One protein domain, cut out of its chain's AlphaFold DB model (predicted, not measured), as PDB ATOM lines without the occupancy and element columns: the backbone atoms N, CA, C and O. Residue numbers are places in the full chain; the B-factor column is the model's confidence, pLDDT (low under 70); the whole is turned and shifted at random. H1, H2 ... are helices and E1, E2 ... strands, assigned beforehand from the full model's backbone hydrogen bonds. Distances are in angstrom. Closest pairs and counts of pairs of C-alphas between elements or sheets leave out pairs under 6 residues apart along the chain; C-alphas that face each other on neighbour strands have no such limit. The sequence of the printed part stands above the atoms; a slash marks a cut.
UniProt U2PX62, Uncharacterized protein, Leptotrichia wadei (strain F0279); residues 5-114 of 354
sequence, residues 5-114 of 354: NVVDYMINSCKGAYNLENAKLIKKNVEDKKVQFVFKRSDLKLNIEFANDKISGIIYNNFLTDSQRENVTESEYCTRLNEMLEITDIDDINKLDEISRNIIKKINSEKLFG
ATOM      1  N   ASN A   5     289.381 347.170 201.706       67.62
ATOM      2  CA  ASN A   5     289.071 345.757 201.884       67.62
ATOM      3  C   ASN A   5     289.850 344.820 200.935       67.62
ATOM      4  O   ASN A   5     290.222 343.719 201.338       67.62
ATOM      5  N   VAL A   6     290.188 345.250 199.709       69.12
ATOM      6  CA  VAL A   6     291.042 344.455 198.793       69.12
ATOM      7  C   VAL A   6     292.470 344.370 199.324       69.12
ATOM      8  O   VAL A   6     293.118 343.327 199.256       69.12
ATOM      9  N   VAL A   7     292.967 345.469 199.889       74.00
ATOM     10  CA  VAL A   7     294.311 345.507 200.467       74.00
ATOM     11  C   VAL A   7     294.364 344.704 201.767       74.00
ATOM     12  O   VAL A   7     295.339 343.991 202.002       74.00
ATOM     13  N   ASP A   8     293.309 344.766 202.578       74.62
ATOM     14  CA  ASP A   8     293.201 343.995 203.818       74.62
ATOM     15  C   ASP A   8     293.120 342.485 203.549       74.62
ATOM     16  O   ASP A   8     293.757 341.703 204.260       74.62
ATOM     17  N   TYR A   9     292.452 342.070 202.465       74.62
ATOM     18  CA  TYR A   9     292.525 340.695 201.960       74.62
ATOM     19  C   TYR A   9     293.973 340.286 201.663       74.62
ATOM     20  O   TYR A   9     294.443 339.275 202.179       74.62
ATOM     21  N   MET A  10     294.715 341.083 200.883       76.88
ATOM     22  CA  MET A  10     296.101 340.747 200.526       76.88
ATOM     23  C   MET A  10     296.995 340.627 201.765       76.88
ATOM     24  O   MET A  10     297.832 339.726 201.836       76.88
ATOM     25  N   ILE A  11     296.802 341.500 202.760       79.31
ATOM     26  CA  ILE A  11     297.522 341.455 204.037       79.31
ATOM     27  C   ILE A  11     297.209 340.157 204.791       79.31
ATOM     28  O   ILE A  11     298.137 339.490 205.248       79.31
ATOM     29  N   ASN A  12     295.935 339.781 204.913       78.62
ATOM     30  CA  ASN A  12     295.534 338.567 205.628       78.62
ATOM     31  C   ASN A  12     295.987 337.293 204.911       78.62
ATOM     32  O   ASN A  12     296.518 336.389 205.552       78.62
ATOM     33  N   SER A  13     295.889 337.254 203.584       76.94
ATOM     34  CA  SER A  13     296.402 336.144 202.784       76.94
ATOM     35  C   SER A  13     297.924 336.010 202.905       76.94
ATOM     36  O   SER A  13     298.424 334.897 203.061       76.94
ATOM     37  N   CYS A  14     298.678 337.121 202.952       79.88
ATOM     38  CA  CYS A  14     300.111 337.085 203.275       79.88
ATOM     39  C   CYS A  14     300.364 336.555 204.692       79.88
ATOM     40  O   CYS A  14     301.287 335.771 204.905       79.88
ATOM     41  N   LYS A  15     299.550 336.963 205.674       81.81
ATOM     42  CA  LYS A  15     299.695 336.467 207.044       81.81
ATOM     43  C   LYS A  15     299.484 334.961 207.140       81.81
ATOM     44  O   LYS A  15     300.289 334.306 207.794       81.81
ATOM     45  N   GLY A  16     298.473 334.422 206.464       78.44
ATOM     46  CA  GLY A  16     298.240 332.979 206.404       78.44
ATOM     47  C   GLY A  16     299.366 332.238 205.676       78.44
ATOM     48  O   GLY A  16     299.946 331.307 206.225       78.44
ATOM     49  N   ALA A  17     299.734 332.692 204.474       78.19
ATOM     50  CA  ALA A  17     300.726 332.017 203.631       78.19
ATOM     51  C   ALA A  17     302.129 331.948 204.261       78.19
ATOM     52  O   ALA A  17     302.841 330.964 204.072       78.19
ATOM     53  N   TYR A  18     302.521 332.974 205.020       79.50
ATOM     54  CA  TYR A  18     303.850 333.075 205.632       79.50
ATOM     55  C   TYR A  18     303.847 332.875 207.155       79.50
ATOM     56  O   TYR A  18     304.854 333.148 207.809       79.50
ATOM     57  N   ASN A  19     302.733 332.403 207.730       78.69
ATOM     58  CA  ASN A  19     302.571 332.158 209.168       78.69
ATOM     59  C   ASN A  19     302.911 333.390 210.046       78.69
ATOM     60  O   ASN A  19     303.670 333.329 211.018       78.69
ATOM     61  N   LEU A  20     302.365 334.548 209.663       80.19
ATOM     62  CA  LEU A  20     302.602 335.860 210.277       80.19
ATOM     63  C   LEU A  20     301.401 336.351 211.102       80.19
ATOM     64  O   LEU A  20     301.227 337.560 211.259       80.19
ATOM     65  N   GLU A  21     300.569 335.451 211.633       77.38
ATOM     66  CA  GLU A  21     299.349 335.808 212.382       77.38
ATOM     67  C   GLU A  21     299.631 336.786 213.537       77.38
ATOM     68  O   GLU A  21     298.923 337.780 213.704       77.38
ATOM     69  N   ASN A  22     300.751 336.579 214.241       78.19
ATOM     70  CA  ASN A  22     301.211 337.421 215.353       78.19
ATOM     71  C   ASN A  22     302.170 338.552 214.932       78.19
ATOM     72  O   ASN A  22     302.729 339.243 215.787       78.19
ATOM     73  N   ALA A  23     302.431 338.738 213.634       78.81
ATOM     74  CA  ALA A  23     303.333 339.783 213.160       78.81
ATOM     75  C   ALA A  23     302.599 341.120 212.995       78.81
ATOM     76  O   ALA A  23     301.508 341.207 212.421       78.81
ATOM     77  N   LYS A  24     303.244 342.201 213.438       81.94
ATOM     78  CA  LYS A  24     302.737 343.561 213.257       81.94
ATOM     79  C   LYS A  24     303.066 344.045 211.846       81.94
ATOM     80  O   LYS A  24     304.227 344.013 211.435       81.94
ATOM     81  N   LEU A  25     302.062 344.532 211.120       81.00
ATOM     82  CA  LEU A  25     302.280 345.266 209.873       81.00
ATOM     83  C   LEU A  25     302.864 346.642 210.225       81.00
ATOM     84  O   LEU A  25     302.241 347.413 210.951       81.00
ATOM     85  N   ILE A  26     304.073 346.927 209.746       80.38
ATOM     86  CA  ILE A  26     304.807 348.166 210.054       80.38
ATOM     87  C   ILE A  26     304.941 349.102 208.850       80.38
ATOM     88  O   ILE A  26     305.279 350.268 209.028       80.38
ATOM     89  N   LYS A  27     304.674 348.615 207.633       80.56
ATOM     90  CA  LYS A  27     304.605 349.438 206.420       80.56
ATOM     91  C   LYS A  27     303.600 348.836 205.437       80.56
ATOM     92  O   LYS A  27     303.639 347.630 205.197       80.56
ATOM     93  N   LYS A  28     302.757 349.690 204.858       78.31
ATOM     94  CA  LYS A  28     301.884 349.420 203.707       78.31
ATOM     95  C   LYS A  28     302.174 350.496 202.666       78.31
ATOM     96  O   LYS A  28     302.071 351.674 202.993       78.31
ATOM     97  N   ASN A  29     302.555 350.097 201.458       75.50
ATOM     98  CA  ASN A  29     302.638 350.993 200.309       75.50
ATOM     99  C   ASN A  29     301.808 350.421 199.158       75.50
ATOM    100  O   ASN A  29     301.933 349.235 198.853       75.50
ATOM    101  N   VAL A  30     300.952 351.250 198.567       68.50
ATOM    102  CA  VAL A  30     300.104 350.906 197.422       68.50
ATOM    103  C   VAL A  30     300.282 352.032 196.411       68.50
ATOM    104  O   VAL A  30     299.590 353.043 196.475       68.50
ATOM    105  N   GLU A  31     301.268 351.871 195.535       66.38
ATOM    106  CA  GLU A  31     301.555 352.779 194.423       66.38
ATOM    107  C   GLU A  31     301.086 352.137 193.115       66.38
ATOM    108  O   GLU A  31     300.970 350.908 193.024       66.38
ATOM    109  N   ASP A  32     300.847 352.954 192.085       53.09
ATOM    110  CA  ASP A  32     300.650 352.439 190.731       53.09
ATOM    111  C   ASP A  32     301.840 351.528 190.392       53.09
ATOM    112  O   ASP A  32     302.986 351.977 190.326       53.09
ATOM    113  N   LYS A  33     301.552 350.238 190.170       58.16
ATOM    114  CA  LYS A  33     302.484 349.148 189.811       58.16
ATOM    115  C   LYS A  33     303.254 348.447 190.941       58.16
ATOM    116  O   LYS A  33     303.977 347.486 190.659       58.16
ATOM    117  N   LYS A  34     303.127 348.873 192.203       68.75
ATOM    118  CA  LYS A  34     303.880 348.258 193.312       68.75
ATOM    119  C   LYS A  34     303.087 348.228 194.613       68.75
ATOM    120  O   LYS A  34     302.723 349.263 195.168       68.75
ATOM    121  N   VAL A  35     302.888 347.019 195.143       76.69
ATOM    122  CA  VAL A  35     302.302 346.808 196.475       76.69
ATOM    123  C   VAL A  35     303.355 346.217 197.399       76.69
ATOM    124  O   VAL A  35     303.941 345.178 197.104       76.69
ATOM    125  N   GLN A  36     303.599 346.883 198.528       81.75
ATOM    126  CA  GLN A  36     304.592 346.466 199.514       81.75
ATOM    127  C   GLN A  36     303.974 346.348 200.906       81.75
ATOM    128  O   GLN A  36     303.382 347.302 201.420       81.75
ATOM    129  N   PHE A  37     304.220 345.211 201.554       84.50
ATOM    130  CA  PHE A  37     303.896 344.982 202.957       84.50
ATOM    131  C   PHE A  37     305.153 344.610 203.734       84.50
ATOM    132  O   PHE A  37     305.905 343.721 203.340       84.50
ATOM    133  N   VAL A  38     305.377 345.274 204.867       84.75
ATOM    134  CA  VAL A  38     306.471 344.922 205.777       84.75
ATOM    135  C   VAL A  38     305.886 344.461 207.101       84.75
ATOM    136  O   VAL A  38     305.221 345.233 207.794       84.75
ATOM    137  N   PHE A  39     306.169 343.213 207.458       85.94
ATOM    138  CA  PHE A  39     305.749 342.579 208.701       85.94
ATOM    139  C   PHE A  39     306.933 342.460 209.660       85.94
ATOM    140  O   PHE A  39     308.066 342.203 209.244       85.94
ATOM    141  N   LYS A  40     306.679 342.639 210.958       83.94
ATOM    142  CA  LYS A  40     307.685 342.486 212.012       83.94
ATOM    143  C   LYS A  40     307.144 341.664 213.180       83.94
ATOM    144  O   LYS A  40     306.082 341.972 213.721       83.94
ATOM    145  N   ARG A  41     307.913 340.655 213.584       84.25
ATOM    146  CA  ARG A  41     307.802 339.888 214.833       84.25
ATOM    147  C   ARG A  41     309.097 340.083 215.636       84.25
ATOM    148  O   ARG A  41     310.027 340.727 215.151       84.25
ATOM    149  N   SER A  42     309.157 339.591 216.870       80.31
ATOM    150  CA  SER A  42     310.329 339.713 217.753       80.31
ATOM    151  C   SER A  42     311.630 339.187 217.131       80.31
ATOM    152  O   SER A  42     312.692 339.743 217.380       80.31
ATOM    153  N   ASP A  43     311.532 338.155 216.302       83.06
ATOM    154  CA  ASP A  43     312.624 337.400 215.682       83.06
ATOM    155  C   ASP A  43     312.754 337.621 214.162       83.06
ATOM    156  O   ASP A  43     313.749 337.218 213.566       83.06
ATOM    157  N   LEU A  44     311.767 338.254 213.516       82.50
ATOM    158  CA  LEU A  44     311.652 338.296 212.056       82.50
ATOM    159  C   LEU A  44     311.201 339.671 211.551       82.50
ATOM    160  O   LEU A  44     310.241 340.256 212.054       82.50
ATOM    161  N   LYS A  45     311.836 340.154 210.479       87.50
ATOM    162  CA  LYS A  45     311.330 341.258 209.653       87.50
ATOM    163  C   LYS A  45     311.210 340.772 208.213       87.50
ATOM    164  O   LYS A  45     312.225 340.522 207.573       87.50
ATOM    165  N   LEU A  46     309.983 340.659 207.715       85.19
ATOM    166  CA  LEU A  46     309.698 340.202 206.356       85.19
ATOM    167  C   LEU A  46     309.195 341.370 205.508       85.19
ATOM    168  O   LEU A  46     308.300 342.105 205.921       85.19
ATOM    169  N   ASN A  47     309.777 341.532 204.325       87.19
ATOM    170  CA  ASN A  47     309.345 342.493 203.319       87.19
ATOM    171  C   ASN A  47     308.789 341.713 202.127       87.19
ATOM    172  O   ASN A  47     309.525 340.955 201.503       87.19
ATOM    173  N   ILE A  48     307.501 341.891 201.851       82.06
ATOM    174  CA  ILE A  48     306.811 341.280 200.721       82.06
ATOM    175  C   ILE A  48     306.536 342.387 199.715       82.06
ATOM    176  O   ILE A  48     305.887 343.387 200.037       82.06
ATOM    177  N   GLU A  49     307.042 342.202 198.506       83.19
ATOM    178  CA  GLU A  49     306.890 343.138 197.406       83.19
ATOM    179  C   GLU A  49     306.252 342.425 196.218       83.19
ATOM    180  O   GLU A  49     306.764 341.417 195.737       83.19
ATOM    181  N   PHE A  50     305.136 342.971 195.752       80.06
ATOM    182  CA  PHE A  50     304.449 342.523 194.554       80.06
ATOM    183  C   PHE A  50     304.685 343.544 193.444       80.06
ATOM    184  O   PHE A  50     304.223 344.687 193.533       80.06
ATOM    185  N   ALA A  51     305.402 343.121 192.406       69.06
ATOM    186  CA  ALA A  51     305.640 343.905 191.202       69.06
ATOM    187  C   ALA A  51     304.644 343.476 190.117       69.06
ATOM    188  O   ALA A  51     304.796 342.412 189.518       69.06
ATOM    189  N   ASN A  52     303.598 344.274 189.905       68.12
ATOM    190  CA  ASN A  52     302.672 344.123 188.784       68.12
ATOM    191  C   ASN A  52     301.869 345.416 188.618       68.12
ATOM    192  O   ASN A  52     301.444 346.030 189.598       68.12
ATOM    193  N   ASP A  53     301.628 345.785 187.367       64.56
ATOM    194  CA  ASP A  53     300.978 347.022 186.953       64.56
ATOM    195  C   ASP A  53     299.550 347.173 187.495       64.56
ATOM    196  O   ASP A  53     299.040 348.290 187.592       64.56
ATOM    197  N   LYS A  54     298.891 346.054 187.829       71.38
ATOM    198  CA  LYS A  54     297.493 346.008 188.273       71.38
ATOM    199  C   LYS A  54     297.323 345.070 189.468       71.38
ATOM    200  O   LYS A  54     297.828 343.950 189.472       71.38
ATOM    201  N   ILE A  55     296.510 345.471 190.451       73.38
ATOM    202  CA  ILE A  55     296.175 344.622 191.614       73.38
ATOM    203  C   ILE A  55     295.515 343.308 191.193       73.38
ATOM    204  O   ILE A  55     295.787 342.266 191.784       73.38
ATOM    205  N   SER A  56     294.710 343.323 190.133       76.12
ATOM    206  CA  SER A  56     294.138 342.105 189.565       76.12
ATOM    207  C   SER A  56     295.203 341.121 189.060       76.12
ATOM    208  O   SER A  56     295.054 339.916 189.274       76.12
ATOM    209  N   GLY A  57     296.317 341.621 188.513       80.81
ATOM    210  CA  GLY A  57     297.484 340.816 188.144       80.81
ATOM    211  C   GLY A  57     298.235 340.287 189.367       80.81
ATOM    212  O   GLY A  57     298.660 339.132 189.388       80.81
ATOM    213  N   ILE A  58     298.323 341.073 190.446       78.00
ATOM    214  CA  ILE A  58     298.884 340.596 191.721       78.00
ATOM    215  C   ILE A  58     298.045 339.438 192.280       78.00
ATOM    216  O   ILE A  58     298.615 338.409 192.647       78.00
ATOM    217  N   ILE A  59     296.714 339.579 192.304       79.88
ATOM    218  CA  ILE A  59     295.773 338.536 192.748       79.88
ATOM    219  C   ILE A  59     295.948 337.270 191.906       79.88
ATOM    220  O   ILE A  59     296.155 336.187 192.454       79.88
ATOM    221  N   TYR A  60     295.934 337.410 190.581       84.19
ATOM    222  CA  TYR A  60     296.092 336.290 189.663       84.19
ATOM    223  C   TYR A  60     297.411 335.528 189.882       84.19
ATOM    224  O   TYR A  60     297.418 334.302 190.020       84.19
ATOM    225  N   ASN A  61     298.534 336.243 189.973       83.38
ATOM    226  CA  ASN A  61     299.858 335.624 190.032       83.38
ATOM    227  C   ASN A  61     300.220 335.067 191.417       83.38
ATOM    228  O   ASN A  61     300.927 334.063 191.500       83.38
ATOM    229  N   ASN A  62     299.729 335.675 192.499       79.50
ATOM    230  CA  ASN A  62     300.210 335.366 193.851       79.50
ATOM    231  C   ASN A  62     299.171 334.691 194.751       79.50
ATOM    232  O   ASN A  62     299.555 334.044 195.720       79.50
ATOM    233  N   PHE A  63     297.877 334.829 194.449       79.50
ATOM    234  CA  PHE A  63     296.804 334.367 195.337       79.50
ATOM    235  C   PHE A  63     295.911 333.290 194.710       79.50
ATOM    236  O   PHE A  63     295.284 332.525 195.439       79.50
ATOM    237  N   LEU A  64     295.883 333.160 193.379       81.75
ATOM    238  CA  LEU A  64     295.244 332.010 192.734       81.75
ATOM    239  C   LEU A  64     296.157 330.779 192.755       81.75
ATOM    240  O   LEU A  64     297.361 330.862 192.522       81.75
ATOM    241  N   THR A  65     295.559 329.612 192.974       78.00
ATOM    242  CA  THR A  65     296.244 328.316 192.863       78.00
ATOM    243  C   THR A  65     296.533 327.945 191.405       78.00
ATOM    244  O   THR A  65     295.848 328.395 190.484       78.00
ATOM    245  N   ASP A  66     297.490 327.041 191.176       71.56
ATOM    246  CA  ASP A  66     297.796 326.533 189.827       71.56
ATOM    247  C   ASP A  66     296.574 325.918 189.130       71.56
ATOM    248  O   ASP A  66     296.369 326.129 187.938       71.56
ATOM    249  N   SER A  67     295.718 325.215 189.881       67.06
ATOM    250  CA  SER A  67     294.467 324.652 189.355       67.06
ATOM    251  C   SER A  67     293.477 325.735 188.919       67.06
ATOM    252  O   SER A  67     292.796 325.583 187.907       67.06
ATOM    253  N   GLN A  68     293.406 326.851 189.648       74.12
ATOM    254  CA  GLN A  68     292.553 327.982 189.286       74.12
ATOM    255  C   GLN A  68     293.043 328.710 188.026       74.12
ATOM    256  O   GLN A  68     292.223 329.262 187.293       74.12
ATOM    257  N   ARG A  69     294.355 328.680 187.757       79.69
ATOM    258  CA  ARG A  69     294.981 329.314 186.585       79.69
ATOM    259  C   ARG A  69     295.026 328.443 185.332       79.69
ATOM    260  O   ARG A  69     295.186 328.972 184.243       79.69
ATOM    261  N   GLU A  70     294.863 327.127 185.455       73.50
ATOM    262  CA  GLU A  70     295.117 326.158 184.375       73.50
ATOM    263  C   GLU A  70     294.431 326.488 183.033       73.50
ATOM    264  O   GLU A  70     294.993 326.217 181.975       73.50
ATOM    265  N   ASN A  71     293.242 327.100 183.062       69.75
ATOM    266  CA  ASN A  71     292.461 327.438 181.864       69.75
ATOM    267  C   ASN A  71     292.052 328.917 181.784       69.75
ATOM    268  O   ASN A  71     291.206 329.278 180.963       69.75
ATOM    269  N   VAL A  72     292.641 329.782 182.604       80.50
ATOM    270  CA  VAL A  72     292.304 331.207 182.691       80.50
ATOM    271  C   VAL A  72     293.573 331.999 182.435       80.50
ATOM    272  O   VAL A  72     294.557 331.753 183.113       80.50
ATOM    273  N   THR A  73     293.586 332.923 181.472       85.38
ATOM    274  CA  THR A  73     294.758 333.791 181.281       85.38
ATOM    275  C   THR A  73     294.732 334.957 182.267       85.38
ATOM    276  O   THR A  73     293.669 335.379 182.731       85.38
ATOM    277  N   GLU A  74     295.905 335.529 182.550       84.50
ATOM    278  CA  GLU A  74     296.012 336.734 183.379       84.50
ATOM    279  C   GLU A  74     295.151 337.872 182.818       84.50
ATOM    280  O   GLU A  74     294.422 338.518 183.567       84.50
ATOM    281  N   SER A  75     295.169 338.079 181.497       85.88
ATOM    282  CA  SER A  75     294.387 339.129 180.837       85.88
ATOM    283  C   SER A  75     292.878 338.946 181.011       85.88
ATOM    284  O   SER A  75     292.196 339.896 181.389       85.88
ATOM    285  N   GLU A  76     292.351 337.738 180.790       87.19
ATOM    286  CA  GLU A  76     290.919 337.437 180.927       87.19
ATOM    287  C   GLU A  76     290.436 337.647 182.361       87.19
ATOM    288  O   GLU A  76     289.378 338.236 182.595       87.19
ATOM    289  N   TYR A  77     291.229 337.177 183.326       88.00
ATOM    290  CA  TYR A  77     290.923 337.349 184.735       88.00
ATOM    291  C   TYR A  77     290.965 338.823 185.138       88.00
ATOM    292  O   TYR A  77     290.039 339.310 185.787       88.00
ATOM    293  N   CYS A  78     292.013 339.546 184.728       86.06
ATOM    294  CA  CYS A  78     292.197 340.944 185.094       86.06
ATOM    295  C   CYS A  78     291.083 341.833 184.555       86.06
ATOM    296  O   CYS A  78     290.568 342.660 185.305       86.06
ATOM    297  N   THR A  79     290.681 341.650 183.295       86.94
ATOM    298  CA  THR A  79     289.580 342.415 182.697       86.94
ATOM    299  C   THR A  79     288.293 342.238 183.499       86.94
ATOM    300  O   THR A  79     287.719 343.221 183.955       86.94
ATOM    301  N   ARG A  80     287.894 340.992 183.787       84.50
ATOM    302  CA  ARG A  80     286.645 340.715 184.516       84.50
ATOM    303  C   ARG A  80     286.656 341.130 185.969       84.50
ATOM    304  O   ARG A  80     285.616 341.508 186.500       84.50
ATOM    305  N   LEU A  81     287.803 341.008 186.627       84.62
ATOM    306  CA  LEU A  81     287.918 341.449 188.005       84.62
ATOM    307  C   LEU A  81     287.812 342.972 188.077       84.62
ATOM    308  O   LEU A  81     287.099 343.470 188.936       84.62
ATOM    309  N   ASN A  82     288.446 343.698 187.154       80.12
ATOM    310  CA  ASN A  82     288.332 345.155 187.108       80.12
ATOM    311  C   ASN A  82     286.879 345.592 186.838       80.12
ATOM    312  O   ASN A  82     286.366 346.406 187.594       80.12
ATOM    313  N   GLU A  83     286.189 344.982 185.865       81.12
ATOM    314  CA  GLU A  83     284.760 345.241 185.594       81.12
ATOM    315  C   GLU A  83     283.874 344.986 186.827       81.12
ATOM    316  O   GLU A  83     282.998 345.782 187.151       81.12
ATOM    317  N   MET A  84     284.104 343.883 187.550       77.94
ATOM    318  CA  MET A  84     283.355 343.554 188.771       77.94
ATOM    319  C   MET A  84     283.624 344.549 189.904       77.94
ATOM    320  O   MET A  84     282.698 344.898 190.634       77.94
ATOM    321  N   LEU A  85     284.872 344.996 190.055       73.19
ATOM    322  CA  LEU A  85     285.290 345.956 191.080       73.19
ATOM    323  C   LEU A  85     284.778 347.380 190.815       73.19
ATOM    324  O   LEU A  85     284.734 348.178 191.745       73.19
ATOM    325  N   GLU A  86     284.391 347.708 189.580       72.25
ATOM    326  CA  GLU A  86     283.755 348.992 189.250       72.25
ATOM    327  C   GLU A  86     282.304 349.077 189.743       72.25
ATOM    328  O   GLU A  86     281.807 350.173 189.996       72.25
ATOM    329  N   ILE A  87     281.628 347.933 189.889       70.56
ATOM    330  CA  ILE A  87     280.194 347.857 190.214       70.56
ATOM    331  C   ILE A  87     279.894 347.188 191.561       70.56
ATOM    332  O   ILE A  87     278.750 347.216 192.010       70.56
ATOM    333  N   THR A  88     280.890 346.555 192.186       65.00
ATOM    334  CA  THR A  88     280.714 345.763 193.409       65.00
ATOM    335  C   THR A  88     281.638 346.258 194.508       65.00
ATOM    336  O   THR A  88     282.860 346.134 194.402       65.00
ATOM    337  N   ASP A  89     281.050 346.714 195.612       64.69
ATOM    338  CA  ASP A  89     281.790 346.958 196.843       64.69
ATOM    339  C   ASP A  89     282.113 345.629 197.544       64.69
ATOM    340  O   ASP A  89     281.260 344.763 197.786       64.69
ATOM    341  N   ILE A  90     283.396 345.434 197.846       64.81
ATOM    342  CA  ILE A  90     283.870 344.260 198.579       64.81
ATOM    343  C   ILE A  90     283.767 344.575 200.059       64.81
ATOM    344  O   ILE A  90     284.680 345.167 200.617       64.81
ATOM    345  N   ASP A  91     282.674 344.168 200.692       63.22
ATOM    346  CA  ASP A  91     282.463 344.414 202.128       63.22
ATOM    347  C   ASP A  91     283.131 343.368 203.038       63.22
ATOM    348  O   ASP A  91     283.282 343.602 204.233       63.22
ATOM    349  N   ASP A  92     283.513 342.204 202.494       65.00
ATOM    350  CA  ASP A  92     284.095 341.079 203.242       65.00
ATOM    351  C   ASP A  92     285.213 340.390 202.440       65.00
ATOM    352  O   ASP A  92     285.161 340.277 201.215       65.00
ATOM    353  N   ILE A  93     286.204 339.868 203.158       62.09
ATOM    354  CA  ILE A  93     287.339 339.077 202.670       62.09
ATOM    355  C   ILE A  93     286.851 337.870 201.858       62.09
ATOM    356  O   ILE A  93     287.393 337.589 200.788       62.09
ATOM    357  N   ASN A  94     285.788 337.193 202.308       69.19
ATOM    358  CA  ASN A  94     285.252 336.020 201.608       69.19
ATOM    359  C   ASN A  94     284.619 336.367 200.251       69.19
ATOM    360  O   ASN A  94     284.595 335.519 199.354       69.19
ATOM    361  N   LYS A  95     284.137 337.610 200.076       73.31
ATOM    362  CA  LYS A  95     283.530 338.052 198.813       73.31
ATOM    363  C   LYS A  95     284.549 338.067 197.683       73.31
ATOM    364  O   LYS A  95     284.186 337.713 196.568       73.31
ATOM    365  N   LEU A  96     285.812 338.428 197.932       75.81
ATOM    366  CA  LEU A  96     286.815 338.448 196.861       75.81
ATOM    367  C   LEU A  96     287.124 337.031 196.364       75.81
ATOM    368  O   LEU A  96     287.113 336.803 195.159       75.81
ATOM    369  N   ASP A  97     287.284 336.058 197.265       75.44
ATOM    370  CA  ASP A  97     287.455 334.648 196.886       75.44
ATOM    371  C   ASP A  97     286.241 334.090 196.128       75.44
ATOM    372  O   ASP A  97     286.376 333.235 195.245       75.44
ATOM    373  N   GLU A  98     285.034 334.524 196.485       82.06
ATOM    374  CA  GLU A  98     283.810 334.172 195.766       82.06
ATOM    375  C   GLU A  98     283.768 334.812 194.372       82.06
ATOM    376  O   GLU A  98     283.514 334.113 193.387       82.06
ATOM    377  N   ILE A  99     284.090 336.104 194.263       82.81
ATOM    378  CA  ILE A  99     284.194 336.836 192.995       82.81
ATOM    379  C   ILE A  99     285.230 336.163 192.093       82.81
ATOM    380  O   ILE A  99     284.918 335.838 190.948       82.81
ATOM    381  N   SER A 100     286.422 335.857 192.607       82.50
ATOM    382  CA  SER A 100     287.471 335.142 191.879       82.50
ATOM    383  C   SER A 100     286.987 333.784 191.377       82.50
ATOM    384  O   SER A 100     287.143 333.471 190.195       82.50
ATOM    385  N   ARG A 101     286.335 332.984 192.235       84.75
ATOM    386  CA  ARG A 101     285.751 331.689 191.840       84.75
ATOM    387  C   ARG A 101     284.678 331.846 190.764       84.75
ATOM    388  O   ARG A 101     284.652 331.053 189.822       84.75
ATOM    389  N   ASN A 102     283.828 332.862 190.866       85.44
ATOM    390  CA  ASN A 102     282.780 333.147 189.890       85.44
ATOM    391  C   ASN A 102     283.352 333.617 188.548       85.44
ATOM    392  O   ASN A 102     282.896 333.146 187.507       85.44
ATOM    393  N   ILE A 103     284.384 334.466 188.554       85.88
ATOM    394  CA  ILE A 103     285.105 334.898 187.349       85.88
ATOM    395  C   ILE A 103     285.738 333.693 186.655       85.88
ATOM    396  O   ILE A 103     285.477 333.472 185.473       85.88
ATOM    397  N   ILE A 104     286.498 332.874 187.389       83.81
ATOM    398  CA  ILE A 104     287.127 331.654 186.858       83.81
ATOM    399  C   ILE A 104     286.060 330.724 186.273       83.81
ATOM    400  O   ILE A 104     286.198 330.237 185.152       83.81
ATOM    401  N   LYS A 105     284.955 330.509 186.998       82.38
ATOM    402  CA  LYS A 105     283.835 329.690 186.528       82.38
ATOM    403  C   LYS A 105     283.220 330.253 185.248       82.38
ATOM    404  O   LYS A 105     282.924 329.470 184.349       82.38
ATOM    405  N   LYS A 106     283.035 331.572 185.149       82.06
ATOM    406  CA  LYS A 106     282.471 332.242 183.970       82.06
ATOM    407  C   LYS A 106     283.407 332.128 182.766       82.06
ATOM    408  O   LYS A 106     282.956 331.681 181.721       82.06
ATOM    409  N   ILE A 107     284.700 332.423 182.934       81.81
ATOM    410  CA  ILE A 107     285.728 332.267 181.886       81.81
ATOM    411  C   ILE A 107     285.765 330.822 181.390       81.81
ATOM    412  O   ILE A 107     285.646 330.570 180.194       81.81
ATOM    413  N   ASN A 108     285.851 329.857 182.306       75.31
ATOM    414  CA  ASN A 108     285.869 328.446 181.939       75.31
ATOM    415  C   ASN A 108     284.567 328.018 181.253       75.31
ATOM    416  O   ASN A 108     284.619 327.258 180.293       75.31
ATOM    417  N   SER A 109     283.411 328.514 181.703       72.88
ATOM    418  CA  SER A 109     282.119 328.219 181.072       72.88
ATOM    419  C   SER A 109     282.048 328.779 179.653       72.88
ATOM    420  O   SER A 109     281.671 328.060 178.742       72.88
ATOM    421  N   GLU A 110     282.457 330.021 179.423       76.88
ATOM    422  CA  GLU A 110     282.477 330.602 178.075       76.88
ATOM    423  C   GLU A 110     283.470 329.891 177.153       76.88
ATOM    424  O   GLU A 110     283.159 329.634 175.996       76.88
ATOM    425  N   LYS A 111     284.638 329.483 177.659       73.38
ATOM    426  CA  LYS A 111     285.583 328.665 176.883       73.38
ATOM    427  C   LYS A 111     285.042 327.272 176.567       73.38
ATOM    428  O   LYS A 111     285.354 326.727 175.515       73.38
ATOM    429  N   LEU A 112     284.273 326.687 177.488       64.94
ATOM    430  CA  LEU A 112     283.626 325.382 177.321       64.94
ATOM    431  C   LEU A 112     282.434 325.435 176.363       64.94
ATOM    432  O   LEU A 112     282.159 324.449 175.686       64.94
ATOM    433  N   PHE A 113     281.692 326.540 176.358       64.75
ATOM    434  CA  PHE A 113     280.346 326.587 175.793       64.75
ATOM    435  C   PHE A 113     280.120 327.692 174.746       64.75
ATOM    436  O   PHE A 113     279.027 327.779 174.185       64.75
ATOM    437  N   GLY A 114     281.120 328.535 174.479       66.19
ATOM    438  CA  GLY A 114     280.969 329.735 173.656       66.19
ATOM    439  C   GLY A 114     279.928 330.703 174.228       66.19
ATOM    440  O   GLY A 114     279.646 330.707 175.428       66.19
TER     441      GLY A 114
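Overview. This is residues 5 to 114 of the 354 residues of an uncharacterized protein of Leptotrichia wadei (strain F0279) (UniProt U2PX62). An elongated model with a three-stranded sheet at one end and a group of crossed helices at the other: H1 runs slantwise over one face of the sheet, H2 sits between sheet and helices, and H4 and the long H5 cross beyond it. The printed part has 110 residues, with H1, E1, E2, E3, H2, H3, H4 and H5 along the chain. The sheet, order E1, E2, E3, is antiparallel; the class is mixed, helices and strands. The whole is compact, with a radius of gyration of the C-alphas of 15.1 A, yet its outline is a rod spanning 54 by 26 by 25 A.

Along the chain. H1, residues 5 to 17, begins at C-alpha 5 (289.071, 345.757, 201.884) and is 18.1 A long. E1 is residues 24 to 31, 21.0 A; E2 34 to 40, 19.9 A; E3 45 to 51, 19.5 A. H2 is residues 55 to 62, H3 66 to 69, and H4 74 to 87, 20.5 A. H5, residues 93 to 113, 30.5 A, ends at C-alpha 113 (280.346, 326.587, 175.793).

Arrangement. E1, E2 and E3 form a meander, each strand the antiparallel neighbour of the one before, in two hairpins. N 26 and O 38 are 2.8 A apart and N 48 and O 37 2.8 A, within hydrogen-bond range. H1 is on the sheet at a height of 10.1 A, over E1 and E2, at 52 degrees to E2 on the local plane. H2 is on the sheet too; its closest C-alphas to E3 are Ile 58 and Phe 50, 6.5 A. H2 touches H4 at a steep tilt of 44 degrees, opposite ways, closest C-alphas Ser 56 and Cys 78, 5.0 A. H4 touches residues 99 to 107 of H5 at a steep tilt of 55 degrees, opposite ways, closest C-alphas Arg 80 and Ile 103, 6.7 A. With residues 5 to 9 H1 touches residues 93 to 96 of H5, about perpendicular at 88 degrees, closest C-alphas Tyr 9 and Ile 93, 5.5 A. H3 is close to H5 but not clearly touching, C-alphas of Gln 68 and Ile 104 7.0 A apart. Every O i to N i+4 pair is within hydrogen-bond range in H1 and H2, with 9 of 10 in H4 and 16 of 17 in H5; H3 is too short for one.

Size, cuts and confidence. The two C-alphas farthest apart, of Ser 42 and Gly 114, are 53.9 A apart. The printed part has no cut and no long link. Mean pLDDT of the printed part is 77.2, with residues 30 to 34 and 88 to 94 among those under 70.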